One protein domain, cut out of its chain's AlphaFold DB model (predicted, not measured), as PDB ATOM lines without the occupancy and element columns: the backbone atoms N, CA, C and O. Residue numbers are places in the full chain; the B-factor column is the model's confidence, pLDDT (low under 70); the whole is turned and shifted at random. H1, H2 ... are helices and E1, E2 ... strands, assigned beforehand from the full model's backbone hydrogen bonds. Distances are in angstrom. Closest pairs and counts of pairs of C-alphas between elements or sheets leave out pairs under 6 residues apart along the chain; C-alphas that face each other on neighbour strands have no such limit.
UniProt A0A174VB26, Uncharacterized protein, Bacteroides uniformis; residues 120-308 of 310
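This is residues 120 to 308 of the 310 residues of an uncharacterized protein of Bacteroides uniformis (UniProt A0A174VB26). A strongly twisted four-stranded sheet, E4 E2 E1 E6, and a small three-stranded sheet, E5 E3 E7, form a sandwich with crossed strands; at one end of the long axis a loose cluster of helices H1 to H4 makes a helical head. At the other end lies the short helix H5, while H7 is over E2. The printed part has 189 residues with seven named helices and seven named strands, in the order E1 H1 H2 H3 H4 E2 H5 E3 E4 E5 E6 H6 H7 E7; both sheets are antiparallel. The class is mixed, with under half of the residues in named elements. The whole is compact, with a radius of gyration of the C-alphas of 16.1 A and spans of 47 by 34 by 31 A.

In the larger sheet E4, residues 241 to 246, E2, residues 212 to 219, E1, residues 122 to 129, and E6, residues 273 to 279, stand in that order. N 214 and O 243 are 2.8 A apart, N 126 and O 215 2.8 A, and N 127 and O 276 2.9 A, within hydrogen-bond range. The second sheet is E5, residues 263 to 266, E3, residues 231 to 236, and E7, residues 306 to 308, with N 236 to O 263 and N 235 to O 306 both at 2.8 A. The two make a sandwich, two sheets face to face, 9.7 A centre to centre, their strands at 73 degrees. H2, residues 152 to 159, is on the larger sheet at a height of 8.5 A, on the opposite face from H7, residues 298 to 301, at 6.7 A. H4, residues 196 to 204, only grazes that sheet, as does H6, residues 290 to 294; H5, residues 221 to 226, only grazes the smaller one. H4 only just touches H1, residues 138 to 144, with 3 pairs of C-alphas within 8 A, the closest those of Asn 138 and Ile 204, 5.4 A apart. H4 only just touches H3, residues 164 to 173, also with 3 pairs, the closest C-alphas being those of Val 167 and Tyr 196, 7.0 A apart. Every O i to N i+4 pair is within hydrogen-bond range in H2, H3, H4, H5 and H6; H1 has 2 of 3, and H7 is too short for one.

E1 begins at C-alpha 122, (17.333, 44.210, 8.116), and is 22.0 A long; E2 is 20.4 A, E6 19.3 A, E4 16.0 A. H3 is 14.1 A, E3 13.8 A, H4 12.5 A. E7 ends at C-alpha 308, (7.345, 40.806, -4.693).

The C-alphas of Gly 175 and Asp 226, the two farthest apart, are 50.3 A apart. The printed part has no cut. The links H3 to H4 and E4 to E5 are long. The mean pLDDT of the printed part is 94.7, and no printed residue is under 70.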
ATOM      1  N   ASP A 120      23.587  41.786   7.309       93.94
ATOM      2  CA  ASP A 120      22.590  41.026   8.047       93.94
ATOM      3  C   ASP A 120      21.167  41.348   7.567       93.94
ATOM      4  O   ASP A 120      20.883  42.353   6.904       93.94
ATOM      5  N   ASP A 121      20.223  40.477   7.923       96.12
ATOM      6  CA  ASP A 121      18.822  40.744   7.631       96.12
ATOM      7  C   ASP A 121      18.339  41.993   8.371       96.12
ATOM      8  O   ASP A 121      18.464  42.124   9.589       96.12
ATOM      9  N   ILE A 122      17.700  42.889   7.630       95.50
ATOM     10  CA  ILE A 122      17.333  44.210   8.116       95.50
ATOM     11  C   ILE A 122      15.939  44.147   8.748       95.50
ATOM     12  O   ILE A 122      14.997  43.702   8.087       95.50
ATOM     13  N   PRO A 123      15.762  44.621   9.993       96.62
ATOM     14  CA  PRO A 123      14.449  44.829  10.591       96.62
ATOM     15  C   PRO A 123      13.585  45.810   9.793       96.62
ATOM     16  O   PRO A 123      14.019  46.912   9.444       96.62
ATOM     17  N   VAL A 124      12.336  45.431   9.534       96.81
ATOM     18  CA  VAL A 124      11.384  46.228   8.756       96.81
ATOM     19  C   VAL A 124      10.014  46.292   9.405       96.81
ATOM     20  O   VAL A 124       9.639  45.471  10.247       96.81
ATOM     21  N   ARG A 125       9.252  47.293   8.969       96.62
ATOM     22  CA  ARG A 125       7.881  47.562   9.377       96.62
ATOM     23  C   ARG A 125       7.010  47.757   8.146       96.62
ATOM     24  O   ARG A 125       7.367  48.494   7.227       96.62
ATOM     25  N   VAL A 126       5.838  47.136   8.149       97.62
ATOM     26  CA  VAL A 126       4.790  47.373   7.153       97.62
ATOM     27  C   VAL A 126       3.617  48.021   7.866       97.62
ATOM     28  O   VAL A 126       2.971  47.403   8.710       97.62
ATOM     29  N   GLU A 127       3.373  49.287   7.558       97.38
ATOM     30  CA  GLU A 127       2.485  50.156   8.328       97.38
ATOM     31  C   GLU A 127       1.199  50.429   7.542       97.38
ATOM     32  O   GLU A 127       1.244  50.812   6.368       97.38
ATOM     33  N   MET A 128       0.049  50.233   8.190       97.75
ATOM     34  CA  MET A 128      -1.260  50.533   7.617       97.75
ATOM     35  C   MET A 128      -1.566  52.027   7.725       97.75
ATOM     36  O   MET A 128      -1.649  52.578   8.826       97.75
ATOM     37  N   LEU A 129      -1.830  52.653   6.586       96.69
ATOM     38  CA  LEU A 129      -2.319  54.020   6.477       96.69
ATOM     39  C   LEU A 129      -3.832  54.028   6.252       96.69
ATOM     40  O   LEU A 129      -4.388  53.151   5.583       96.69
ATOM     41  N   SER A 130      -4.496  55.041   6.797       95.31
ATOM     42  CA  SER A 130      -5.930  55.252   6.642       95.31
ATOM     43  C   SER A 130      -6.247  56.741   6.511       95.31
ATOM     44  O   SER A 130      -5.589  57.595   7.098       95.31
ATOM     45  N   ASN A 131      -7.343  57.043   5.812       93.62
ATOM     46  CA  ASN A 131      -7.940  58.382   5.760       93.62
ATOM     47  C   ASN A 131      -8.467  58.882   7.114       93.62
ATOM     48  O   ASN A 131      -8.840  60.046   7.240       93.62
ATOM     49  N   TYR A 132      -8.514  58.008   8.117       92.19
ATOM     50  CA  TYR A 132      -8.873  58.336   9.492       92.19
ATOM     51  C   TYR A 132      -7.641  58.508  10.389       92.19
ATOM     52  O   TYR A 132      -7.753  58.362  11.603       92.19
ATOM     53  N   ASP A 133      -6.493  58.824   9.778       88.75
ATOM     54  CA  ASP A 133      -5.214  59.126  10.420       88.75
ATOM     55  C   ASP A 133      -4.610  57.907  11.140       88.75
ATOM     56  O   ASP A 133      -3.934  57.083  10.520       88.75
ATOM     57  N   CYS A 134      -4.901  57.743  12.427       92.38
ATOM     58  CA  CYS A 134      -4.275  56.766  13.311       92.38
ATOM     59  C   CYS A 134      -5.203  56.403  14.483       92.38
ATOM     60  O   CYS A 134      -6.203  57.077  14.734       92.38
ATOM     61  N   ILE A 135      -4.892  55.325  15.211       93.44
ATOM     62  CA  ILE A 135      -5.613  54.976  16.445       93.44
ATOM     63  C   ILE A 135      -4.947  55.608  17.666       93.44
ATOM     64  O   ILE A 135      -3.716  55.614  17.801       93.44
ATOM     65  N   ASN A 136      -5.757  56.125  18.590       91.31
ATOM     66  CA  ASN A 136      -5.250  56.645  19.853       91.31
ATOM     67  C   ASN A 136      -4.960  55.520  20.855       91.31
ATOM     68  O   ASN A 136      -5.211  54.341  20.604       91.31
ATOM     69  N   SER A 137      -4.447  55.891  22.030       91.12
ATOM     70  CA  SER A 137      -4.337  54.947  23.141       91.12
ATOM     71  C   SER A 137      -5.714  54.415  23.534       91.12
ATOM     72  O   SER A 137      -6.729  55.113  23.433       91.12
ATOM     73  N   ASN A 138      -5.757  53.199  24.079       91.19
ATOM     74  CA  ASN A 138      -7.009  52.633  24.585       91.19
ATOM     75  C   ASN A 138      -7.661  53.519  25.659       91.19
ATOM     76  O   ASN A 138      -8.885  53.587  25.739       91.19
ATOM     77  N   TRP A 139      -6.874  54.254  26.451       88.94
ATOM     78  CA  TRP A 139      -7.421  55.201  27.425       88.94
ATOM     79  C   TRP A 139      -8.261  56.311  26.773       88.94
ATOM     80  O   TRP A 139      -9.302  56.675  27.321       88.94
ATOM     81  N   LEU A 140      -7.843  56.828  25.613       88.75
ATOM     82  CA  LEU A 140      -8.589  57.868  24.904       88.75
ATOM     83  C   LEU A 140      -9.765  57.271  24.120       88.75
ATOM     84  O   LEU A 140     -10.901  57.709  24.290       88.75
ATOM     85  N   GLU A 141      -9.512  56.209  23.347       89.31
ATOM     86  CA  GLU A 141     -10.542  55.521  22.550       89.31
ATOM     87  C   GLU A 141     -11.707  55.020  23.419       89.31
ATOM     88  O   GLU A 141     -12.871  55.076  23.026       89.31
ATOM     89  N   SER A 142     -11.424  54.552  24.636       86.94
ATOM     90  CA  SER A 142     -12.448  54.027  25.546       86.94
ATOM     91  C   SER A 142     -13.379  55.090  26.130       86.94
ATOM     92  O   SER A 142     -14.530  54.770  26.444       86.94
ATOM     93  N   GLN A 143     -12.930  56.344  26.242       87.44
ATOM     94  CA  GLN A 143     -13.768  57.457  26.698       87.44
ATOM     95  C   GLN A 143     -14.746  57.902  25.615       87.44
ATOM     96  O   GLN A 143     -15.924  58.126  25.893       87.44
ATOM     97  N   GLU A 144     -14.267  57.993  24.374       85.31
ATOM     98  CA  GLU A 144     -15.091  58.369  23.223       85.31
ATOM     99  C   GLU A 144     -15.916  57.205  22.668       85.31
ATOM    100  O   GLU A 144     -16.904  57.428  21.965       85.31
ATOM    101  N   GLY A 145     -15.534  55.981  23.038       91.75
ATOM    102  CA  GLY A 145     -16.119  54.705  22.658       91.75
ATOM    103  C   GLY A 145     -15.775  54.279  21.231       91.75
ATOM    104  O   GLY A 145     -15.889  55.042  20.271       91.75
ATOM    105  N   TYR A 146     -15.461  52.996  21.067       95.06
ATOM    106  CA  TYR A 146     -15.026  52.444  19.786       95.06
ATOM    107  C   TYR A 146     -16.118  52.508  18.709       95.06
ATOM    108  O   TYR A 146     -17.273  52.114  18.921       95.06
ATOM    109  N   ARG A 147     -15.731  52.925  17.501       95.69
ATOM    110  CA  ARG A 147     -16.580  52.966  16.300       95.69
ATOM    111  C   ARG A 147     -15.964  52.122  15.204       95.69
ATOM    112  O   ARG A 147     -14.772  52.222  14.972       95.69
ATOM    113  N   TYR A 148     -16.773  51.320  14.516       96.88
ATOM    114  CA  TYR A 148     -16.314  50.551  13.350       96.88
ATOM    115  C   TYR A 148     -16.402  51.334  12.038       96.88
ATOM    116  O   TYR A 148     -15.607  51.125  11.137       96.88
ATOM    117  N   LYS A 149     -17.416  52.182  11.875       95.69
ATOM    118  CA  LYS A 149     -17.547  52.973  10.651       95.69
ATOM    119  C   LYS A 149     -16.770  54.266  10.791       95.69
ATOM    120  O   LYS A 149     -16.839  54.878  11.853       95.69
ATOM    121  N   GLU A 150     -16.175  54.685   9.680       93.94
ATOM    122  CA  GLU A 150     -15.527  55.987   9.538       93.94
ATOM    123  C   GLU A 150     -14.468  56.228  10.622       93.94
ATOM    124  O   GLU A 150     -14.480  57.241  11.316       93.94
ATOM    125  N   SER A 151     -13.603  55.233  10.829       95.31
ATOM    126  CA  SER A 151     -12.582  55.255  11.869       95.31
ATOM    127  C   SER A 151     -11.383  54.395  11.484       95.31
ATOM    128  O   SER A 151     -11.523  53.374  10.805       95.31
ATOM    129  N   TYR A 152     -10.213  54.749  12.021       96.12
ATOM    130  CA  TYR A 152      -9.007  53.934  11.882       96.12
ATOM    131  C   TYR A 152      -9.209  52.537  12.478       96.12
ATOM    132  O   TYR A 152      -8.823  51.529  11.892       96.12
ATOM    133  N   PHE A 153      -9.876  52.459  13.635       96.88
ATOM    134  CA  PHE A 153     -10.213  51.195  14.289       96.88
ATOM    135  C   PHE A 153     -11.013  50.255  13.373       96.88
ATOM    136  O   PHE A 153     -10.787  49.044  13.360       96.88
ATOM    137  N   GLY A 154     -11.934  50.811  12.582       97.38
ATOM    138  CA  GLY A 154     -12.690  50.084  11.571       97.38
ATOM    139  C   GLY A 154     -11.822  49.507  10.463       97.38
ATOM    140  O   GLY A 154     -11.919  48.314  10.162       97.38
ATOM    141  N   ASP A 155     -10.948  50.342   9.907       97.44
ATOM    142  CA  ASP A 155     -10.005  49.949   8.860       97.44
ATOM    143  C   ASP A 155      -9.032  48.878   9.368       97.44
ATOM    144  O   ASP A 155      -8.778  47.897   8.675       97.44
ATOM    145  N   MET A 156      -8.584  48.981  10.622       97.56
ATOM    146  CA  MET A 156      -7.726  47.988  11.272       97.56
ATOM    147  C   MET A 156      -8.433  46.632  11.437       97.56
ATOM    148  O   MET A 156      -7.850  45.587  11.144       97.56
ATOM    149  N   ILE A 157      -9.710  46.627  11.843       98.31
ATOM    150  CA  ILE A 157     -10.546  45.411  11.876       98.31
ATOM    151  C   ILE A 157     -10.654  44.792  10.479       98.31
ATOM    152  O   ILE A 157     -10.658  43.564  10.337       98.31
ATOM    153  N   ASP A 158     -10.782  45.626   9.447       97.81
ATOM    154  CA  ASP A 158     -10.879  45.175   8.066       97.81
ATOM    155  C   ASP A 158      -9.551  44.612   7.543       97.81
ATOM    156  O   ASP A 158      -9.574  43.528   6.953       97.81
ATOM    157  N   ALA A 159      -8.421  45.256   7.838       97.62
ATOM    158  CA  ALA A 159      -7.079  44.792   7.497       97.62
ATOM    159  C   ALA A 159      -6.765  43.434   8.136       97.62
ATOM    160  O   ALA A 159      -6.419  42.488   7.432       97.62
ATOM    161  N   LEU A 160      -7.011  43.283   9.440       98.38
ATOM    162  CA  LEU A 160      -6.821  42.024  10.176       98.38
ATOM    163  C   LEU A 160      -7.869  40.950   9.832       98.38
ATOM    164  O   LEU A 160      -7.839  39.834  10.359       98.38
ATOM    165  N   ASN A 161      -8.812  41.272   8.941       98.38
ATOM    166  CA  ASN A 161      -9.912  40.417   8.521       98.38
ATOM    167  C   ASN A 161     -10.733  39.861   9.703       98.38
ATOM    168  O   ASN A 161     -11.233  38.737   9.652       98.38
ATOM    169  N   LEU A 162     -10.897  40.657  10.762       98.56
ATOM    170  CA  LEU A 162     -11.718  40.320  11.924       98.56
ATOM    171  C   LEU A 162     -13.210  40.489  11.594       98.56
ATOM    172  O   LEU A 162     -13.597  41.295  10.737       98.56
ATOM    173  N   ASN A 163     -14.082  39.742  12.280       98.56
ATOM    174  CA  ASN A 163     -15.529  39.951  12.196       98.56
ATOM    175  C   ASN A 163     -15.943  41.099  13.144       98.56
ATOM    176  O   ASN A 163     -15.867  40.925  14.366       98.56
ATOM    177  N   PRO A 164     -16.451  42.243  12.633       98.56
ATOM    178  CA  PRO A 164     -16.787  43.394  13.472       98.56
ATOM    179  C   PRO A 164     -17.815  43.072  14.563       98.56
ATOM    180  O   PRO A 164     -17.719  43.591  15.673       98.56
ATOM    181  N   ALA A 165     -18.793  42.198  14.297       98.44
ATOM    182  CA  ALA A 165     -19.790  41.824  15.302       98.44
ATOM    183  C   ALA A 165     -19.172  41.068  16.491       98.44
ATOM    184  O   ALA A 165     -19.583  41.281  17.633       98.44
ATOM    185  N   LYS A 166     -18.160  40.229  16.239       98.50
ATOM    186  CA  LYS A 166     -17.419  39.522  17.293       98.50
ATOM    187  C   LYS A 166     -16.510  40.467  18.072       98.50
ATOM    188  O   LYS A 166     -16.500  40.394  19.297       98.50
ATOM    189  N   VAL A 167     -15.842  41.403  17.390       98.19
ATOM    190  CA  VAL A 167     -15.061  42.464  18.053       98.19
ATOM    191  C   VAL A 167     -15.955  43.297  18.971       98.19
ATOM    192  O   VAL A 167     -15.630  43.489  20.138       98.19
ATOM    193  N   LYS A 168     -17.130  43.721  18.488       98.00
ATOM    194  CA  LYS A 168     -18.116  44.440  19.305       98.00
ATOM    195  C   LYS A 168     -18.522  43.646  20.542       98.00
ATOM    196  O   LYS A 168     -18.570  44.210  21.630       98.00
ATOM    197  N   LYS A 169     -18.855  42.364  20.366       98.00
ATOM    198  CA  LYS A 169     -19.245  41.492  21.476       98.00
ATOM    199  C   LYS A 169     -18.137  41.432  22.531       98.00
ATOM    200  O   LYS A 169     -18.424  41.685  23.693       98.00
ATOM    201  N   MET A 170     -16.895  41.195  22.102       97.56
ATOM    202  CA  MET A 170     -15.719  41.168  22.974       97.56
ATOM    203  C   MET A 170     -15.558  42.485  23.751       97.56
ATOM    204  O   MET A 170     -15.464  42.457  24.974       97.56
ATOM    205  N   LEU A 171     -15.612  43.638  23.076       96.44
ATOM    206  CA  LEU A 171     -15.460  44.945  23.727       96.44
ATOM    207  C   LEU A 171     -16.552  45.204  24.775       96.44
ATOM    208  O   LEU A 171     -16.254  45.625  25.891       96.44
ATOM    209  N   VAL A 172     -17.813  44.910  24.442       96.56
ATOM    210  CA  VAL A 172     -18.950  45.093  25.360       96.56
ATOM    211  C   VAL A 172     -18.844  44.164  26.570       96.56
ATOM    212  O   VAL A 172     -19.087  44.600  27.693       96.56
ATOM    213  N   GLU A 173     -18.446  42.904  26.373       96.94
ATOM    214  CA  GLU A 173     -18.212  41.949  27.467       96.94
ATOM    215  C   GLU A 173     -17.085  42.404  28.408       96.94
ATOM    216  O   GLU A 173     -17.123  42.110  29.602       96.94
ATOM    217  N   LYS A 174     -16.115  43.166  27.892       95.00
ATOM    218  CA  LYS A 174     -15.024  43.785  28.659       95.00
ATOM    219  C   LYS A 174     -15.375  45.173  29.221       95.00
ATOM    220  O   LYS A 174     -14.521  45.807  29.831       95.00
ATOM    221  N   GLY A 175     -16.619  45.633  29.057       94.56
ATOM    222  CA  GLY A 175     -17.127  46.876  29.648       94.56
ATOM    223  C   GLY A 175     -16.876  48.146  28.831       94.56
ATOM    224  O   GLY A 175     -17.082  49.241  29.349       94.56
ATOM    225  N   TYR A 176     -16.457  48.031  27.569       95.12
ATOM    226  CA  TYR A 176     -16.207  49.190  26.715       95.12
ATOM    227  C   TYR A 176     -17.474  49.705  26.044       95.12
ATOM    228  O   TYR A 176     -18.305  48.944  25.534       95.12
ATOM    229  N   THR A 177     -17.576  51.029  25.970       94.94
ATOM    230  CA  THR A 177     -18.605  51.696  25.177       94.94
ATOM    231  C   THR A 177     -18.276  51.564  23.694       94.94
ATOM    232  O   THR A 177     -17.138  51.766  23.270       94.94
ATOM    233  N   VAL A 178     -19.286  51.238  22.891       95.75
ATOM    234  CA  VAL A 178     -19.174  51.122  21.433       95.75
ATOM    235  C   VAL A 178     -20.308  51.890  20.766       95.75
ATOM    236  O   VAL A 178     -21.454  51.839  21.220       95.75
ATOM    237  N   TYR A 179     -20.017  52.554  19.650       94.50
ATOM    238  CA  TYR A 179     -20.985  53.383  18.933       94.50
ATOM    239  C   TYR A 179     -21.204  52.916  17.494       94.50
ATOM    240  O   TYR A 179     -20.314  52.414  16.809       94.50
ATOM    241  N   GLY A 180     -22.431  53.113  17.014       94.62
ATOM    242  CA  GLY A 180     -22.808  52.791  15.643       94.62
ATOM    243  C   GLY A 180     -22.949  51.290  15.361       94.62
ATOM    244  O   GLY A 180     -23.166  50.454  16.247       94.62
ATOM    245  N   ARG A 181     -22.904  50.950  14.068       95.56
ATOM    246  CA  ARG A 181     -23.178  49.599  13.564       95.56
ATOM    247  C   ARG A 181     -21.885  48.830  13.320       95.56
ATOM    248  O   ARG A 181     -21.073  49.239  12.501       95.56
ATOM    249  N   PHE A 182     -21.797  47.654  13.929       98.19
ATOM    250  CA  PHE A 182     -20.773  46.648  13.662       98.19
ATOM    251  C   PHE A 182     -21.446  45.505  12.891       98.19
ATOM    252  O   PHE A 182     -22.226  44.756  13.487       98.19
ATOM    253  N   PRO A 183     -21.283  45.432  11.560       97.69
ATOM    254  CA  PRO A 183     -21.938  44.410  10.758       97.69
ATOM    255  C   PRO A 183     -21.355  43.028  11.061       97.69
ATOM    256  O   PRO A 183     -20.149  42.880  11.244       97.69
ATOM    257  N   ASP A 184     -22.213  42.010  11.067       98.19
ATOM    258  CA  ASP A 184     -21.777  40.619  11.169       98.19
ATOM    259  C   ASP A 184     -21.279  40.129   9.805       98.19
ATOM    260  O   ASP A 184     -22.061  39.918   8.874       98.19
ATOM    261  N   LYS A 185     -19.957  39.990   9.678       97.88
ATOM    262  CA  LYS A 185     -19.280  39.549   8.452       97.88
ATOM    263  C   LYS A 185     -18.880  38.074   8.572       97.88
ATOM    264  O   LYS A 185     -17.699  37.746   8.524       97.88
ATOM    265  N   LYS A 186     -19.865  37.172   8.672       96.81
ATOM    266  CA  LYS A 186     -19.651  35.718   8.870       96.81
ATOM    267  C   LYS A 186     -18.678  35.055   7.893       96.81
ATOM    268  O   LYS A 186     -18.035  34.078   8.244       96.81
ATOM    269  N   TYR A 187     -18.539  35.573   6.669       97.44
ATOM    270  CA  TYR A 187     -17.603  35.032   5.673       97.44
ATOM    271  C   TYR A 187     -16.117  35.176   6.062       97.44
ATOM    272  O   TYR A 187     -15.263  34.575   5.399       97.44
ATOM    273  N   ARG A 188     -15.817  35.988   7.088       97.25
ATOM    274  CA  ARG A 188     -14.485  36.166   7.682       97.25
ATOM    275  C   ARG A 188     -14.177  35.187   8.810       97.25
ATOM    276  O   ARG A 188     -13.011  35.027   9.139       97.25
ATOM    277  N   ASP A 189     -15.194  34.542   9.375       97.19
ATOM    278  CA  ASP A 189     -15.015  33.620  10.493       97.19
ATOM    279  C   ASP A 189     -14.104  32.450  10.084       97.19
ATOM    280  O   ASP A 189     -14.347  31.789   9.071       97.19
ATOM    281  N   GLY A 190     -13.050  32.203  10.864       96.62
ATOM    282  CA  GLY A 190     -12.008  31.213  10.566       96.62
ATOM    283  C   GLY A 190     -10.956  31.695   9.559       96.62
ATOM    284  O   GLY A 190     -10.115  30.910   9.124       96.62
ATOM    285  N   LYS A 191     -11.012  32.965   9.149       97.25
ATOM    286  CA  LYS A 191     -10.055  33.615   8.243       97.25
ATOM    287  C   LYS A 191      -9.452  34.865   8.879       97.25
ATOM    288  O   LYS A 191      -8.905  35.694   8.154       97.25
ATOM    289  N   GLU A 192      -9.571  35.047  10.178       98.00
ATOM    290  CA  GLU A 192      -8.919  36.133  10.897       98.00
ATOM    291  C   GLU A 192      -7.393  36.025  10.757       98.00
ATOM    292  O   GLU A 192      -6.850  34.924  10.642       98.00
ATOM    293  N   GLN A 193      -6.695  37.161  10.703       98.25
ATOM    294  CA  GLN A 193      -5.230  37.157  10.711       98.25
ATOM    295  C   GLN A 193      -4.671  36.907  12.111       98.25
ATOM    296  O   GLN A 193      -3.620  36.297  12.234       98.25
ATOM    297  N   VAL A 194      -5.391  37.335  13.148       98.44
ATOM    298  CA  VAL A 194      -4.974  37.277  14.554       98.44
ATOM    299  C   VAL A 194      -6.136  36.806  15.423       98.44
ATOM    300  O   VAL A 194      -7.300  36.863  15.010       98.44
ATOM    301  N   SER A 195      -5.850  36.345  16.640       98.25
ATOM    302  CA  SER A 195      -6.909  35.987  17.586       98.25
ATOM    303  C   SER A 195      -7.608  37.233  18.152       98.25
ATOM    304  O   SER A 195      -7.000  38.286  18.339       98.25
ATOM    305  N   TYR A 196      -8.902  37.115  18.475       98.19
ATOM    306  CA  TYR A 196      -9.654  38.208  19.112       98.19
ATOM    307  C   TYR A 196      -9.092  38.586  20.492       98.19
ATOM    308  O   TYR A 196      -9.246  39.727  20.921       98.19
ATOM    309  N   GLU A 197      -8.467  37.633  21.187       96.94
ATOM    310  CA  GLU A 197      -7.873  37.845  22.505       96.94
ATOM    311  C   GLU A 197      -6.560  38.624  22.406       96.94
ATOM    312  O   GLU A 197      -6.428  39.642  23.078       96.94
ATOM    313  N   GLN A 198      -5.649  38.245  21.501       97.50
ATOM    314  CA  GLN A 198      -4.443  39.040  21.235       97.50
ATOM    315  C   GLN A 198      -4.796  40.435  20.728       97.50
ATOM    316  O   GLN A 198      -4.240  41.407  21.219       97.50
ATOM    317  N   PHE A 199      -5.780  40.558  19.831       97.81
ATOM    318  CA  PHE A 199      -6.260  41.866  19.383       97.81
ATOM    319  C   PHE A 199      -6.731  42.745  20.548       97.81
ATOM    320  O   PHE A 199      -6.411  43.928  20.613       97.81
ATOM    321  N   TYR A 200      -7.471  42.172  21.499       96.62
ATOM    322  CA  TYR A 200      -7.885  42.887  22.703       96.62
ATOM    323  C   TYR A 200      -6.694  43.290  23.581       96.62
ATOM    324  O   TYR A 200      -6.626  44.439  24.017       96.62
ATOM    325  N   HIS A 201      -5.761  42.368  23.824       95.81
ATOM    326  CA  HIS A 201      -4.555  42.643  24.605       95.81
ATOM    327  C   HIS A 201      -3.703  43.746  23.978       95.81
ATOM    328  O   HIS A 201      -3.219  44.622  24.692       95.81
ATOM    329  N   GLU A 202      -3.584  43.756  22.658       95.38
ATOM    330  CA  GLU A 202      -2.850  44.777  21.927       95.38
ATOM    331  C   GLU A 202      -3.477  46.162  22.131       95.38
ATOM    332  O   GLU A 202      -2.791  47.114  22.494       95.38
ATOM    333  N   LEU A 203      -4.806  46.263  22.014       93.94
ATOM    334  CA  LEU A 203      -5.522  47.519  22.247       93.94
ATOM    335  C   LEU A 203      -5.289  48.044  23.663       93.94
ATOM    336  O   LEU A 203      -4.887  49.194  23.823       93.94
ATOM    337  N   ILE A 204      -5.523  47.229  24.696       93.12
ATOM    338  CA  ILE A 204      -5.463  47.715  26.084       93.12
ATOM    339  C   ILE A 204      -4.056  48.110  26.529       93.12
ATOM    340  O   ILE A 204      -3.928  48.954  27.414       93.12
ATOM    341  N   ASN A 205      -3.031  47.530  25.904       92.06
ATOM    342  CA  ASN A 205      -1.634  47.850  26.172       92.06
ATOM    343  C   ASN A 205      -1.096  48.987  25.291       92.06
ATOM    344  O   ASN A 205       0.048  49.386  25.473       92.06
ATOM    345  N   SER A 206      -1.905  49.549  24.384       89.94
ATOM    346  CA  SER A 206      -1.535  50.731  23.599       89.94
ATOM    347  C   SER A 206      -1.366  51.949  24.509       89.94
ATOM    348  O   SER A 206      -2.351  52.554  24.948       89.94
ATOM    349  N   CYS A 207      -0.114  52.310  24.793       84.12
ATOM    350  CA  CYS A 207       0.232  53.286  25.828       84.12
ATOM    351  C   CYS A 207       0.366  54.733  25.325       84.12
ATOM    352  O   CYS A 207       0.257  55.663  26.125       84.12
ATOM    353  N   CYS A 208       0.540  54.947  24.019       86.25
ATOM    354  CA  CYS A 208       0.612  56.276  23.405       86.25
ATOM    355  C   CYS A 208      -0.476  56.471  22.338       86.25
ATOM    356  O   CYS A 208      -1.249  55.555  22.054       86.25
ATOM    357  N   GLY A 209      -0.601  57.696  21.824       87.88
ATOM    358  CA  GLY A 209      -1.491  58.035  20.712       87.88
ATOM    359  C   GLY A 209      -0.770  58.007  19.365       87.88
ATOM    360  O   GLY A 209       0.422  57.728  19.299       87.88
ATOM    361  N   ALA A 210      -1.503  58.332  18.305       91.81
ATOM    362  CA  ALA A 210      -1.031  58.316  16.924       91.81
ATOM    363  C   ALA A 210      -0.330  57.022  16.501       91.81
ATOM    364  O   ALA A 210       0.812  57.032  16.034       91.81
ATOM    365  N   ASN A 211      -1.014  55.899  16.702       94.88
ATOM    366  CA  ASN A 211      -0.475  54.602  16.352       94.88
ATOM    367  C   ASN A 211      -1.028  54.077  15.035       94.88
ATOM    368  O   ASN A 211      -2.200  54.278  14.704       94.88
ATOM    369  N   LEU A 212      -0.193  53.306  14.351       97.12
ATOM    370  CA  LEU A 212      -0.556  52.559  13.164       97.12
ATOM    371  C   LEU A 212      -0.532  51.057  13.454       97.12
ATOM    372  O   LEU A 212       0.271  50.589  14.261       97.12
ATOM    373  N   LEU A 213      -1.400  50.299  12.780       98.06
ATOM    374  CA  LEU A 213      -1.253  48.854  12.664       98.06
ATOM    375  C   LEU A 213       0.046  48.579  11.906       98.06
ATOM    376  O   LEU A 213       0.184  48.956  10.740       98.06
ATOM    377  N   THR A 214       0.962  47.893  12.571       98.19
ATOM    378  CA  THR A 214       2.319  47.658  12.101       98.19
ATOM    379  C   THR A 214       2.608  46.172  12.136       98.19
ATOM    380  O   THR A 214       2.528  45.535  13.184       98.19
ATOM    381  N   TYR A 215       2.955  45.619  10.981       98.56
ATOM    382  CA  TYR A 215       3.499  44.275  10.874       98.56
ATOM    383  C   TYR A 215       5.020  44.367  10.899       98.56
ATOM    384  O   TYR A 215       5.587  45.250  10.252       98.56
ATOM    385  N   ILE A 216       5.671  43.471  11.636       98.19
ATOM    386  CA  ILE A 216       7.130  43.442  11.758       98.19
ATOM    387  C   ILE A 216       7.703  42.250  10.999       98.19
ATOM    388  O   ILE A 216       7.003  41.278  10.720       98.19
ATOM    389  N   GLY A 217       8.963  42.352  10.606       97.75
ATOM    390  CA  GLY A 217       9.634  41.342   9.803       97.75
ATOM    391  C   GLY A 217      11.104  41.664   9.624       97.75
ATOM    392  O   GLY A 217      11.563  42.742  10.004       97.75
ATOM    393  N   LYS A 218      11.825  40.754   8.977       97.75
ATOM    394  CA  LYS A 218      13.164  41.033   8.458       97.75
ATOM    395  C   LYS A 218      13.222  40.861   6.949       97.75
ATOM    396  O   LYS A 218      12.439  40.102   6.384       97.75
ATOM    397  N   VAL A 219      14.161  41.536   6.304       96.56
ATOM    398  CA  VAL A 219      14.371  41.444   4.857       96.56
ATOM    399  C   VAL A 219      15.854  41.325   4.536       96.56
ATOM    400  O   VAL A 219      16.680  41.936   5.209       96.56
ATOM    401  N   SER A 220      16.203  40.561   3.503       95.44
ATOM    402  CA  SER A 220      17.575  40.553   3.002       95.44
ATOM    403  C   SER A 220      17.832  41.795   2.151       95.44
ATOM    404  O   SER A 220      17.019  42.142   1.290       95.44
ATOM    405  N   LEU A 221      18.986  42.442   2.337       95.75
ATOM    406  CA  LEU A 221      19.386  43.543   1.465       95.75
ATOM    407  C   LEU A 221      19.597  43.081   0.014       95.75
ATOM    408  O   LEU A 221      19.256  43.816  -0.909       95.75
ATOM    409  N   GLN A 222      20.078  41.849  -0.188       95.25
ATOM    410  CA  GLN A 222      20.197  41.251  -1.519       95.25
ATOM    411  C   GLN A 222      18.831  41.167  -2.213       95.25
ATOM    412  O   GLN A 222      18.708  41.563  -3.364       95.25
ATOM    413  N   GLU A 223      17.785  40.724  -1.511       95.38
ATOM    414  CA  GLU A 223      16.437  40.629  -2.092       95.38
ATOM    415  C   GLU A 223      15.846  42.010  -2.421       95.38
ATOM    416  O   GLU A 223      15.151  42.160  -3.425       95.38
ATOM    417  N   LEU A 224      16.134  43.033  -1.604       96.12
ATOM    418  CA  LEU A 224      15.763  44.418  -1.914       96.12
ATOM    419  C   LEU A 224      16.476  44.924  -3.173       96.12
ATOM    420  O   LEU A 224      15.844  45.560  -4.020       96.12
ATOM    421  N   TYR A 225      17.771  44.628  -3.293       95.81
ATOM    422  CA  TYR A 225      18.586  44.984  -4.449       95.81
ATOM    423  C   TYR A 225      18.096  44.284  -5.723       95.81
ATOM    424  O   TYR A 225      17.867  44.947  -6.733       95.81
ATOM    425  N   ASP A 226      17.834  42.976  -5.656       94.88
ATOM    426  CA  ASP A 226      17.319  42.175  -6.773       94.88
ATOM    427  C   ASP A 226      15.927  42.649  -7.230       94.88
ATOM    428  O   ASP A 226      15.593  42.583  -8.413       94.88
ATOM    429  N   ALA A 227      15.116  43.175  -6.304       94.56
ATOM    430  CA  ALA A 227      13.834  43.815  -6.601       94.56
ATOM    431  C   ALA A 227      13.968  45.264  -7.118       94.56
ATOM    432  O   ALA A 227      12.957  45.942  -7.325       94.56
ATOM    433  N   GLY A 228      15.191  45.777  -7.283       94.88
ATOM    434  CA  GLY A 228      15.464  47.155  -7.693       94.88
ATOM    435  C   GLY A 228      14.912  48.197  -6.720       94.88
ATOM    436  O   GLY A 228      14.553  49.292  -7.143       94.88
ATOM    437  N   PHE A 229      14.757  47.845  -5.438       94.94
ATOM    438  CA  PHE A 229      14.100  48.670  -4.417       94.94
ATOM    439  C   PHE A 229      12.661  49.098  -4.766       94.94
ATOM    440  O   PHE A 229      12.102  50.009  -4.154       94.94
ATOM    441  N   SER A 230      12.027  48.420  -5.726       94.44
ATOM    442  CA  SER A 230      10.676  48.709  -6.202       94.44
ATOM    443  C   SER A 230       9.749  47.560  -5.819       94.44
ATOM    444  O   SER A 230       9.678  46.533  -6.491       94.44
ATOM    445  N   LEU A 231       9.045  47.718  -4.697       94.38
ATOM    446  CA  LEU A 231       8.223  46.662  -4.102       94.38
ATOM    447  C   LEU A 231       6.735  46.879  -4.398       94.38
ATOM    448  O   LEU A 231       6.198  47.957  -4.145       94.38
ATOM    449  N   GLY A 232       6.059  45.842  -4.896       95.19
ATOM    450  CA  GLY A 232       4.618  45.846  -5.163       95.19
ATOM    451  C   GLY A 232       3.796  45.147  -4.075       95.19
ATOM    452  O   GLY A 232       2.695  45.584  -3.736       95.19
ATOM    453  N   GLU A 233       4.322  44.069  -3.496       97.12
ATOM    454  CA  GLU A 233       3.655  43.292  -2.445       97.12
ATOM    455  C   GLU A 233       4.685  42.691  -1.479       97.12
ATOM    456  O   GLU A 233       5.823  42.406  -1.851       97.12
ATOM    457  N   VAL A 234       4.265  42.486  -0.230       97.69
ATOM    458  CA  VAL A 234       5.019  41.739   0.783       97.69
ATOM    459  C   VAL A 234       4.193  40.594   1.345       97.69
ATOM    460  O   VAL A 234       2.971  40.693   1.485       97.69
ATOM    461  N   ILE A 235       4.878  39.505   1.681       98.12
ATOM    462  CA  ILE A 235       4.292  38.290   2.237       98.12
ATOM    463  C   ILE A 235       4.900  38.049   3.613       98.12
ATOM    464  O   ILE A 235       6.061  37.669   3.739       98.12
ATOM    465  N   ILE A 236       4.102  38.258   4.651       98.25
ATOM    466  CA  ILE A 236       4.520  38.087   6.038       98.25
ATOM    467  C   ILE A 236       4.117  36.677   6.473       98.25
ATOM    468  O   ILE A 236       2.931  36.341   6.371       98.25
ATOM    469  N   PRO A 237       5.068  35.830   6.899       97.94
ATOM    470  CA  PRO A 237       4.780  34.432   7.173       97.94
ATOM    471  C   PRO A 237       3.918  34.271   8.425       97.94
ATOM    472  O   PRO A 237       3.995  35.051   9.378       97.94
ATOM    473  N   LYS A 238       3.118  33.203   8.436       97.88
ATOM    474  CA  LYS A 238       2.448  32.707   9.639       97.88
ATOM    475  C   LYS A 238       3.441  32.579  10.802       97.88
ATOM    476  O   LYS A 238       4.543  32.071  10.618       97.88
ATOM    477  N   GLY A 239       3.001  32.940  12.005       97.31
ATOM    478  CA  GLY A 239       3.803  32.874  13.229       97.31
ATOM    479  C   GLY A 239       4.637  34.128  13.485       97.31
ATOM    480  O   GLY A 239       5.131  34.297  14.593       97.31
ATOM    481  N   ASN A 240       4.762  35.025  12.500       97.50
ATOM    482  CA  ASN A 240       5.306  36.357  12.743       97.50
ATOM    483  C   ASN A 240       4.265  37.254  13.438       97.50
ATOM    484  O   ASN A 240       3.103  36.863  13.567       97.50
ATOM    485  N   CYS A 241       4.652  38.453  13.868       97.94
ATOM    486  CA  CYS A 241       3.794  39.326  14.667       97.94
ATOM    487  C   CYS A 241       3.369  40.610  13.945       97.94
ATOM    488  O   CYS A 241       4.043  41.146  13.064       97.94
ATOM    489  N   CYS A 242       2.233  41.142  14.381       98.19
ATOM    490  CA  CYS A 242       1.851  42.527  14.162       98.19
ATOM    491  C   CYS A 242       1.332  43.150  15.460       98.19
ATOM    492  O   CYS A 242       1.074  42.463  16.449       98.19
ATOM    493  N   GLY A 243       1.145  44.459  15.447       97.44
ATOM    494  CA  GLY A 243       0.698  45.212  16.606       97.44
ATOM    495  C   GLY A 243       0.408  46.654  16.265       97.44
ATOM    496  O   GLY A 243       0.180  46.992  15.106       97.44
ATOM    497  N   ILE A 244       0.402  47.506  17.276       96.31
ATOM    498  CA  ILE A 244       0.071  48.918  17.141       96.31
ATOM    499  C   ILE A 244       1.287  49.737  17.593       96.31
ATOM    500  O   ILE A 244       1.768  49.588  18.713       96.31
ATOM    501  N   PHE A 245       1.822  50.588  16.718       96.62
ATOM    502  CA  PHE A 245       3.037  51.360  16.999       96.62
ATOM    503  C   PHE A 245       2.936  52.792  16.475       96.62
ATOM    504  O   PHE A 245       2.476  53.027  15.359       96.62
ATOM    505  N   SER A 246       3.396  53.747  17.277       95.12
ATOM    506  CA  SER A 246       3.566  55.149  16.912       95.12
ATOM    507  C   SER A 246       5.038  55.447  16.655       95.12
ATOM    508  O   SER A 246       5.825  55.653  17.585       95.12
ATOM    509  N   SER A 247       5.399  55.547  15.377       93.00
ATOM    510  CA  SER A 247       6.706  56.064  14.967       93.00
ATOM    511  C   SER A 247       6.844  57.566  15.235       93.00
ATOM    512  O   SER A 247       7.957  58.059  15.344       93.00
ATOM    513  N   MET A 248       5.739  58.300  15.383       90.94
ATOM    514  CA  MET A 248       5.768  59.740  15.646       90.94
ATOM    515  C   MET A 248       6.099  60.067  17.106       90.94
ATOM    516  O   MET A 248       6.879  60.980  17.369       90.94
ATOM    517  N   TYR A 249       5.491  59.352  18.059       89.56
ATOM    518  CA  TYR A 249       5.674  59.621  19.490       89.56
ATOM    519  C   TYR A 249       6.612  58.642  20.193       89.56
ATOM    520  O   TYR A 249       6.992  58.902  21.332       89.56
ATOM    521  N   GLY A 250       6.979  57.533  19.547       90.38
ATOM    522  CA  GLY A 250       7.860  56.528  20.131       90.38
ATOM    523  C   GLY A 250       7.171  55.741  21.238       90.38
ATOM    524  O   GLY A 250       7.470  55.896  22.419       90.38
ATOM    525  N   GLY A 251       6.233  54.883  20.851       91.25
ATOM    526  CA  GLY A 251       5.515  53.998  21.767       91.25
ATOM    527  C   GLY A 251       4.495  53.147  21.026       91.25
ATOM    528  O   GLY A 251       4.407  53.205  19.804       91.25
ATOM    529  N   GLY A 252       3.724  52.346  21.747       92.56
ATOM    530  CA  GLY A 252       2.670  51.542  21.144       92.56
ATOM    531  C   GLY A 252       2.122  50.520  22.119       92.56
ATOM    532  O   GLY A 252       2.005  50.794  23.314       92.56
ATOM    533  N   SER A 253       1.767  49.364  21.591       93.25
ATOM    534  CA  SER A 253       1.321  48.188  22.332       93.25
ATOM    535  C   SER A 253       2.446  47.153  22.464       93.25
ATOM    536  O   SER A 253       3.612  47.518  22.507       93.25
ATOM    537  N   LEU A 254       2.130  45.865  22.621       92.25
ATOM    538  CA  LEU A 254       3.144  44.838  22.883       92.25
ATOM    539  C   LEU A 254       3.823  44.318  21.605       92.25
ATOM    540  O   LEU A 254       4.930  43.798  21.689       92.25
ATOM    541  N   LEU A 255       3.194  44.487  20.436       94.94
ATOM    542  CA  LEU A 255       3.568  43.876  19.154       94.94
ATOM    543  C   LEU A 255       3.551  42.337  19.210       94.94
ATOM    544  O   LEU A 255       4.404  41.669  18.631       94.94
ATOM    545  N   GLU A 256       2.543  41.771  19.880       95.19
ATOM    546  CA  GLU A 256       2.436  40.326  20.156       95.19
ATOM    547  C   GLU A 256       1.233  39.650  19.474       95.19
ATOM    548  O   GLU A 256       0.872  38.511  19.800       95.19
ATOM    549  N   MET A 257       0.572  40.318  18.518       97.81
ATOM    550  CA  MET A 257      -0.469  39.650  17.741       97.81
ATOM    551  C   MET A 257       0.170  38.703  16.722       97.81
ATOM    552  O   MET A 257       0.529  39.109  15.617       97.81
ATOM    553  N   GLU A 258       0.282  37.432  17.101       98.19
ATOM    554  CA  GLU A 258       0.797  36.373  16.233       98.19
ATOM    555  C   GLU A 258      -0.146  36.122  15.046       98.19
ATOM    556  O   GLU A 258      -1.362  35.939  15.195       98.19
ATOM    557  N   LEU A 259       0.430  36.083  13.846       98.56
ATOM    558  CA  LEU A 259      -0.280  35.840  12.602       98.56
ATOM    559  C   LEU A 259      -0.647  34.359  12.470       98.56
ATOM    560  O   LEU A 259       0.203  33.480  12.359       98.56
ATOM    561  N   LEU A 260      -1.945  34.073  12.380       98.31
ATOM    562  CA  LEU A 260      -2.500  32.719  12.269       98.31
ATOM    563  C   LEU A 260      -2.278  32.074  10.889       98.31
ATOM    564  O   LEU A 260      -2.521  30.875  10.706       98.31
ATOM    565  N   LYS A 261      -1.838  32.867   9.910       97.50
ATOM    566  CA  LYS A 261      -1.620  32.498   8.508       97.50
ATOM    567  C   LYS A 261      -0.708  33.516   7.831       97.50
ATOM    568  O   LYS A 261      -0.552  34.619   8.341       97.50
ATOM    569  N   ASP A 262      -0.213  33.163   6.652       98.06
ATOM    570  CA  ASP A 262       0.526  34.097   5.811       98.06
ATOM    571  C   ASP A 262      -0.362  35.283   5.413       98.06
ATOM    572  O   ASP A 262      -1.535  35.120   5.043       98.06
ATOM    573  N   VAL A 263       0.214  36.479   5.470       98.06
ATOM    574  CA  VAL A 263      -0.459  37.739   5.166       98.06
ATOM    575  C   VAL A 263       0.201  38.374   3.959       98.06
ATOM    576  O   VAL A 263       1.400  38.624   3.954       98.06
ATOM    577  N   ARG A 264      -0.599  38.649   2.930       97.94
ATOM    578  CA  ARG A 264      -0.157  39.342   1.720       97.94
ATOM    579  C   ARG A 264      -0.642  40.780   1.761       97.94
ATOM    580  O   ARG A 264      -1.853  41.002   1.830       97.94
ATOM    581  N   LEU A 265       0.285  41.729   1.730       97.81
ATOM    582  CA  LEU A 265      -0.002  43.159   1.794       97.81
ATOM    583  C   LEU A 265       0.526  43.832   0.535       97.81
ATOM    584  O   LEU A 265       1.723  43.802   0.258       97.81
ATOM    585  N   LYS A 266      -0.374  44.461  -0.217       97.06
ATOM    586  CA  LYS A 266       0.013  45.264  -1.374       97.06
ATOM    587  C   LYS A 266       0.556  46.607  -0.913       97.06
ATOM    588  O   LYS A 266      -0.102  47.300  -0.137       97.06
ATOM    589  N   LEU A 267       1.725  46.974  -1.420       95.31
ATOM    590  CA  LEU A 267       2.427  48.206  -1.081       95.31
ATOM    591  C   LEU A 267       1.997  49.344  -2.008       95.31
ATOM    592  O   LEU A 267       2.779  49.914  -2.764       95.31
ATOM    593  N   GLU A 268       0.710  49.661  -1.964       91.31
ATOM    594  CA  GLU A 268       0.128  50.778  -2.697       91.31
ATOM    595  C   GLU A 268      -0.615  51.688  -1.726       91.31
ATOM    596  O   GLU A 268      -1.490  51.246  -0.983       91.31
ATOM    597  N   VAL A 269      -0.262  52.973  -1.754       90.38
ATOM    598  CA  VAL A 269      -0.930  54.019  -0.981       90.38
ATOM    599  C   VAL A 269      -1.691  54.903  -1.956       90.38
ATOM    600  O   VAL A 269      -1.100  55.514  -2.847       90.38
ATOM    601  N   ARG A 270      -3.013  54.970  -1.795       89.31
ATOM    602  CA  ARG A 270      -3.893  55.861  -2.560       89.31
ATOM    603  C   ARG A 270      -4.705  56.679  -1.579       89.31
ATOM    604  O   ARG A 270      -5.313  56.099  -0.686       89.31
ATOM    605  N   ASP A 271      -4.687  58.000  -1.739       87.06
ATOM    606  CA  ASP A 271      -5.406  58.927  -0.861       87.06
ATOM    607  C   ASP A 271      -5.177  58.585   0.622       87.06
ATOM    608  O   ASP A 271      -6.118  58.267   1.334       87.06
ATOM    609  N   TYR A 272      -3.912  58.521   1.062       85.31
ATOM    610  CA  TYR A 272      -3.518  58.187   2.446       85.31
ATOM    611  C   TYR A 272      -4.041  56.845   2.996       85.31
ATOM    612  O   TYR A 272      -3.997  56.614   4.201       85.31
ATOM    613  N   HIS A 273      -4.503  55.935   2.139       92.62
ATOM    614  CA  HIS A 273      -4.987  54.615   2.525       92.62
ATOM    615  C   HIS A 273      -4.182  53.518   1.827       92.62
ATOM    616  O   HIS A 273      -3.950  53.581   0.617       92.62
ATOM    617  N   GLY A 274      -3.763  52.504   2.585       95.88
ATOM    618  CA  GLY A 274      -2.986  51.378   2.068       95.88
ATOM    619  C   GLY A 274      -1.879  50.942   3.016       95.88
ATOM    620  O   GLY A 274      -1.954  51.191   4.216       95.88
ATOM    621  N   PHE A 275      -0.844  50.301   2.477       97.31
ATOM    622  CA  PHE A 275       0.317  49.869   3.254       97.31
ATOM    623  C   PHE A 275       1.590  50.506   2.719       97.31
ATOM    624  O   PHE A 275       1.804  50.556   1.507       97.31
ATOM    625  N   ARG A 276       2.449  50.962   3.633       95.12
ATOM    626  CA  ARG A 276       3.803  51.420   3.311       95.12
ATOM    627  C   ARG A 276       4.844  50.512   3.950       95.12
ATOM    628  O   ARG A 276       4.651  50.028   5.062       95.12
ATOM    629  N   PHE A 277       5.948  50.321   3.245       95.62
ATOM    630  CA  PHE A 277       7.116  49.593   3.721       95.62
ATOM    631  C   PHE A 277       8.146  50.578   4.281       95.62
ATOM    632  O   PHE A 277       8.418  51.603   3.652       95.62
ATOM    633  N   ARG A 278       8.704  50.289   5.458       93.50
ATOM    634  CA  ARG A 278       9.727  51.109   6.123       93.50
ATOM    635  C   ARG A 278      10.799  50.215   6.735       93.50
ATOM    636  O   ARG A 278      10.484  49.148   7.260       93.50
ATOM    637  N   LEU A 279      12.049  50.670   6.718       94.50
ATOM    638  CA  LEU A 279      13.088  50.075   7.557       94.50
ATOM    639  C   LEU A 279      12.882  50.518   9.009       94.50
ATOM    640  O   LEU A 279      12.516  51.670   9.261       94.50
ATOM    641  N   ASP A 280      13.154  49.641   9.974       94.12
ATOM    642  CA  ASP A 280      13.245  50.066  11.370       94.12
ATOM    643  C   ASP A 280      14.639  50.662  11.631       94.12
ATOM    644  O   ASP A 280      15.584  49.963  11.989       94.12
ATOM    645  N   SER A 281      14.787  51.966  11.376       86.69
ATOM    646  CA  SER A 281      16.062  52.681  11.523       86.69
ATOM    647  C   SER A 281      16.122  53.477  12.826       86.69
ATOM    648  O   SER A 281      15.362  54.424  13.025       86.69
ATOM    649  N   GLU A 282      17.071  53.131  13.696       80.31
ATOM    650  CA  GLU A 282      17.346  53.845  14.953       80.31
ATOM    651  C   GLU A 282      17.919  55.256  14.732       80.31
ATOM    652  O   GLU A 282      17.807  56.108  15.608       80.31
ATOM    653  N   ASN A 283      18.487  55.518  13.551       76.12
ATOM    654  CA  ASN A 283      19.144  56.787  13.216       76.12
ATOM    655  C   ASN A 283      18.208  57.800  12.539       76.12
ATOM    656  O   ASN A 283      18.632  58.902  12.183       76.12
ATOM    657  N   SER A 284      16.929  57.454  12.364       78.94
ATOM    658  CA  SER A 284      15.961  58.358  11.753       78.94
ATOM    659  C   SER A 284      15.793  59.631  12.587       78.94
ATOM    660  O   SER A 284      15.524  59.598  13.785       78.94
ATOM    661  N   LYS A 285      15.910  60.791  11.929       77.62
ATOM    662  CA  LYS A 285      15.712  62.108  12.565       77.62
ATOM    663  C   LYS A 285      14.248  62.413  12.886       77.62
ATOM    664  O   LYS A 285      13.983  63.329  13.661       77.62
ATOM    665  N   TYR A 286      13.318  61.714  12.238       79.88
ATOM    666  CA  TYR A 286      11.898  62.079  12.210       79.88
ATOM    667  C   TYR A 286      10.967  60.978  12.712       79.88
ATOM    668  O   TYR A 286       9.825  61.270  13.053       79.88
ATOM    669  N   GLU A 287      11.427  59.728  12.743       87.94
ATOM    670  CA  GLU A 287      10.618  58.579  13.140       87.94
ATOM    671  C   GLU A 287      11.346  57.770  14.209       87.94
ATOM    672  O   GLU A 287      12.529  57.471  14.089       87.94
ATOM    673  N   CYS A 288      10.622  57.367  15.243       92.25
ATOM    674  CA  CYS A 288      11.107  56.433  16.236       92.25
ATOM    675  C   CYS A 288      11.184  55.014  15.655       92.25
ATOM    676  O   CYS A 288      10.296  54.569  14.920       92.25
ATOM    677  N   SER A 289      12.232  54.287  16.035       94.06
ATOM    678  CA  SER A 289      12.410  52.858  15.762       94.06
ATOM    679  C   SER A 289      11.777  52.013  16.869       94.06
ATOM    680  O   SER A 289      11.859  52.368  18.044       94.06
ATOM    681  N   ILE A 290      11.173  50.878  16.509       95.31
ATOM    682  CA  ILE A 290      10.692  49.878  17.471       95.31
ATOM    683  C   ILE A 290      11.872  49.351  18.283       95.31
ATOM    684  O   ILE A 290      11.789  49.308  19.508       95.31
ATOM    685  N   LYS A 291      12.983  49.011  17.614       94.31
ATOM    686  CA  LYS A 291      14.207  48.521  18.253       94.31
ATOM    687  C   LYS A 291      14.676  49.454  19.368       94.31
ATOM    688  O   LYS A 291      14.831  49.015  20.508       94.31
ATOM    689  N   HIS A 292      14.782  50.748  19.060       92.25
ATOM    690  CA  HIS A 292      15.203  51.759  20.026       92.25
ATOM    691  C   HIS A 292      14.175  51.974  21.144       92.25
ATOM    692  O   HIS A 292      14.529  51.972  22.321       92.25
ATOM    693  N   VAL A 293      12.896  52.153  20.793       93.88
ATOM    694  CA  VAL A 293      11.838  52.483  21.764       93.88
ATOM    695  C   VAL A 293      11.602  51.330  22.741       93.88
ATOM    696  O   VAL A 293      11.366  51.573  23.922       93.88
ATOM    697  N   TYR A 294      11.650  50.083  22.263       93.88
ATOM    698  CA  TYR A 294      11.311  48.904  23.065       93.88
ATOM    699  C   TYR A 294      12.570  48.277  23.685       93.88
ATOM    700  O   TYR A 294      12.457  47.405  24.545       93.88
ATOM    701  N   GLY A 295      13.769  48.722  23.285       94.12
ATOM    702  CA  GLY A 295      15.041  48.179  23.761       94.12
ATOM    703  C   GLY A 295      15.246  46.718  23.357       94.12
ATOM    704  O   GLY A 295      15.772  45.929  24.142       94.12
ATOM    705  N   VAL A 296      14.781  46.347  22.162       94.38
ATOM    706  CA  VAL A 296      14.805  44.970  21.648       94.38
ATOM    707  C   VAL A 296      15.942  44.762  20.645       94.38
ATOM    708  O   VAL A 296      16.605  45.706  20.228       94.38
ATOM    709  N   CYS A 297      16.198  43.510  20.262       93.44
ATOM    710  CA  CYS A 297      17.150  43.157  19.207       93.44
ATOM    711  C   CYS A 297      16.431  42.611  17.964       93.44
ATOM    712  O   CYS A 297      15.217  42.417  17.971       93.44
ATOM    713  N   ASP A 298      17.181  42.327  16.900       93.19
ATOM    714  CA  ASP A 298      16.618  41.995  15.583       93.19
ATOM    715  C   ASP A 298      15.806  40.689  15.579       93.19
ATOM    716  O   ASP A 298      14.922  40.508  14.743       93.19
ATOM    717  N   SER A 299      16.015  39.799  16.559       93.75
ATOM    718  CA  SER A 299      15.182  38.601  16.729       93.75
ATOM    719  C   SER A 299      13.733  38.919  17.108       93.75
ATOM    720  O   SER A 299      12.863  38.077  16.909       93.75
ATOM    721  N   PHE A 300      13.455  40.113  17.641       96.31
ATOM    722  CA  PHE A 300      12.093  40.563  17.940       96.31
ATOM    723  C   PHE A 300      11.231  40.698  16.680       96.31
ATOM    724  O   PHE A 300      10.028  40.475  16.725       96.31
ATOM    725  N   PHE A 301      11.852  41.007  15.541       96.88
ATOM    726  CA  PHE A 301      11.167  41.194  14.262       96.88
ATOM    727  C   PHE A 301      10.784  39.871  13.582       96.88
ATOM    728  O   PHE A 301      10.260  39.879  12.470       96.88
ATOM    729  N   GLY A 302      11.029  38.737  14.246       95.44
ATOM    730  CA  GLY A 302      10.583  37.425  13.805       95.44
ATOM    731  C   GLY A 302      11.338  36.918  12.582       95.44
ATOM    732  O   GLY A 302      12.568  36.872  12.565       95.44
ATOM    733  N   GLU A 303      10.594  36.482  11.574       96.12
ATOM    734  CA  GLU A 303      11.130  35.784  10.405       96.12
ATOM    735  C   GLU A 303      11.308  36.709   9.194       96.12
ATOM    736  O   GLU A 303      10.819  37.845   9.154       96.12
ATOM    737  N   LYS A 304      12.009  36.201   8.174       97.12
ATOM    738  CA  LYS A 304      12.107  36.878   6.877       97.12
ATOM    739  C   LYS A 304      10.733  37.011   6.230       97.12
ATOM    740  O   LYS A 304       9.959  36.051   6.203       97.12
ATOM    741  N   ILE A 305      10.450  38.181   5.671       97.25
ATOM    742  CA  ILE A 305       9.254  38.408   4.859       97.25
ATOM    743  C   ILE A 305       9.589  38.243   3.379       97.25
ATOM    744  O   ILE A 305      10.666  38.617   2.930       97.25
ATOM    745  N   GLY A 306       8.654  37.685   2.616       96.56
ATOM    746  CA  GLY A 306       8.794  37.564   1.172       96.56
ATOM    747  C   GLY A 306       8.529  38.896   0.479       96.56
ATOM    748  O   GLY A 306       7.568  39.591   0.819       96.56
ATOM    749  N   LEU A 307       9.342  39.221  -0.521       96.25
ATOM    750  CA  LEU A 307       9.178  40.402  -1.363       96.25
ATOM    751  C   LEU A 307       8.653  40.029  -2.749       96.25
ATOM    752  O   LEU A 307       9.052  39.022  -3.333       96.25
ATOM    753  N   VAL A 308       7.787  40.875  -3.298       94.62
ATOM    754  CA  VAL A 308       7.345  40.806  -4.693       94.62
ATOM    755  C   VAL A 308       7.603  42.163  -5.336       94.62
ATOM    756  O   VAL A 308       7.049  43.175  -4.896       94.62
TER     757      VAL A 308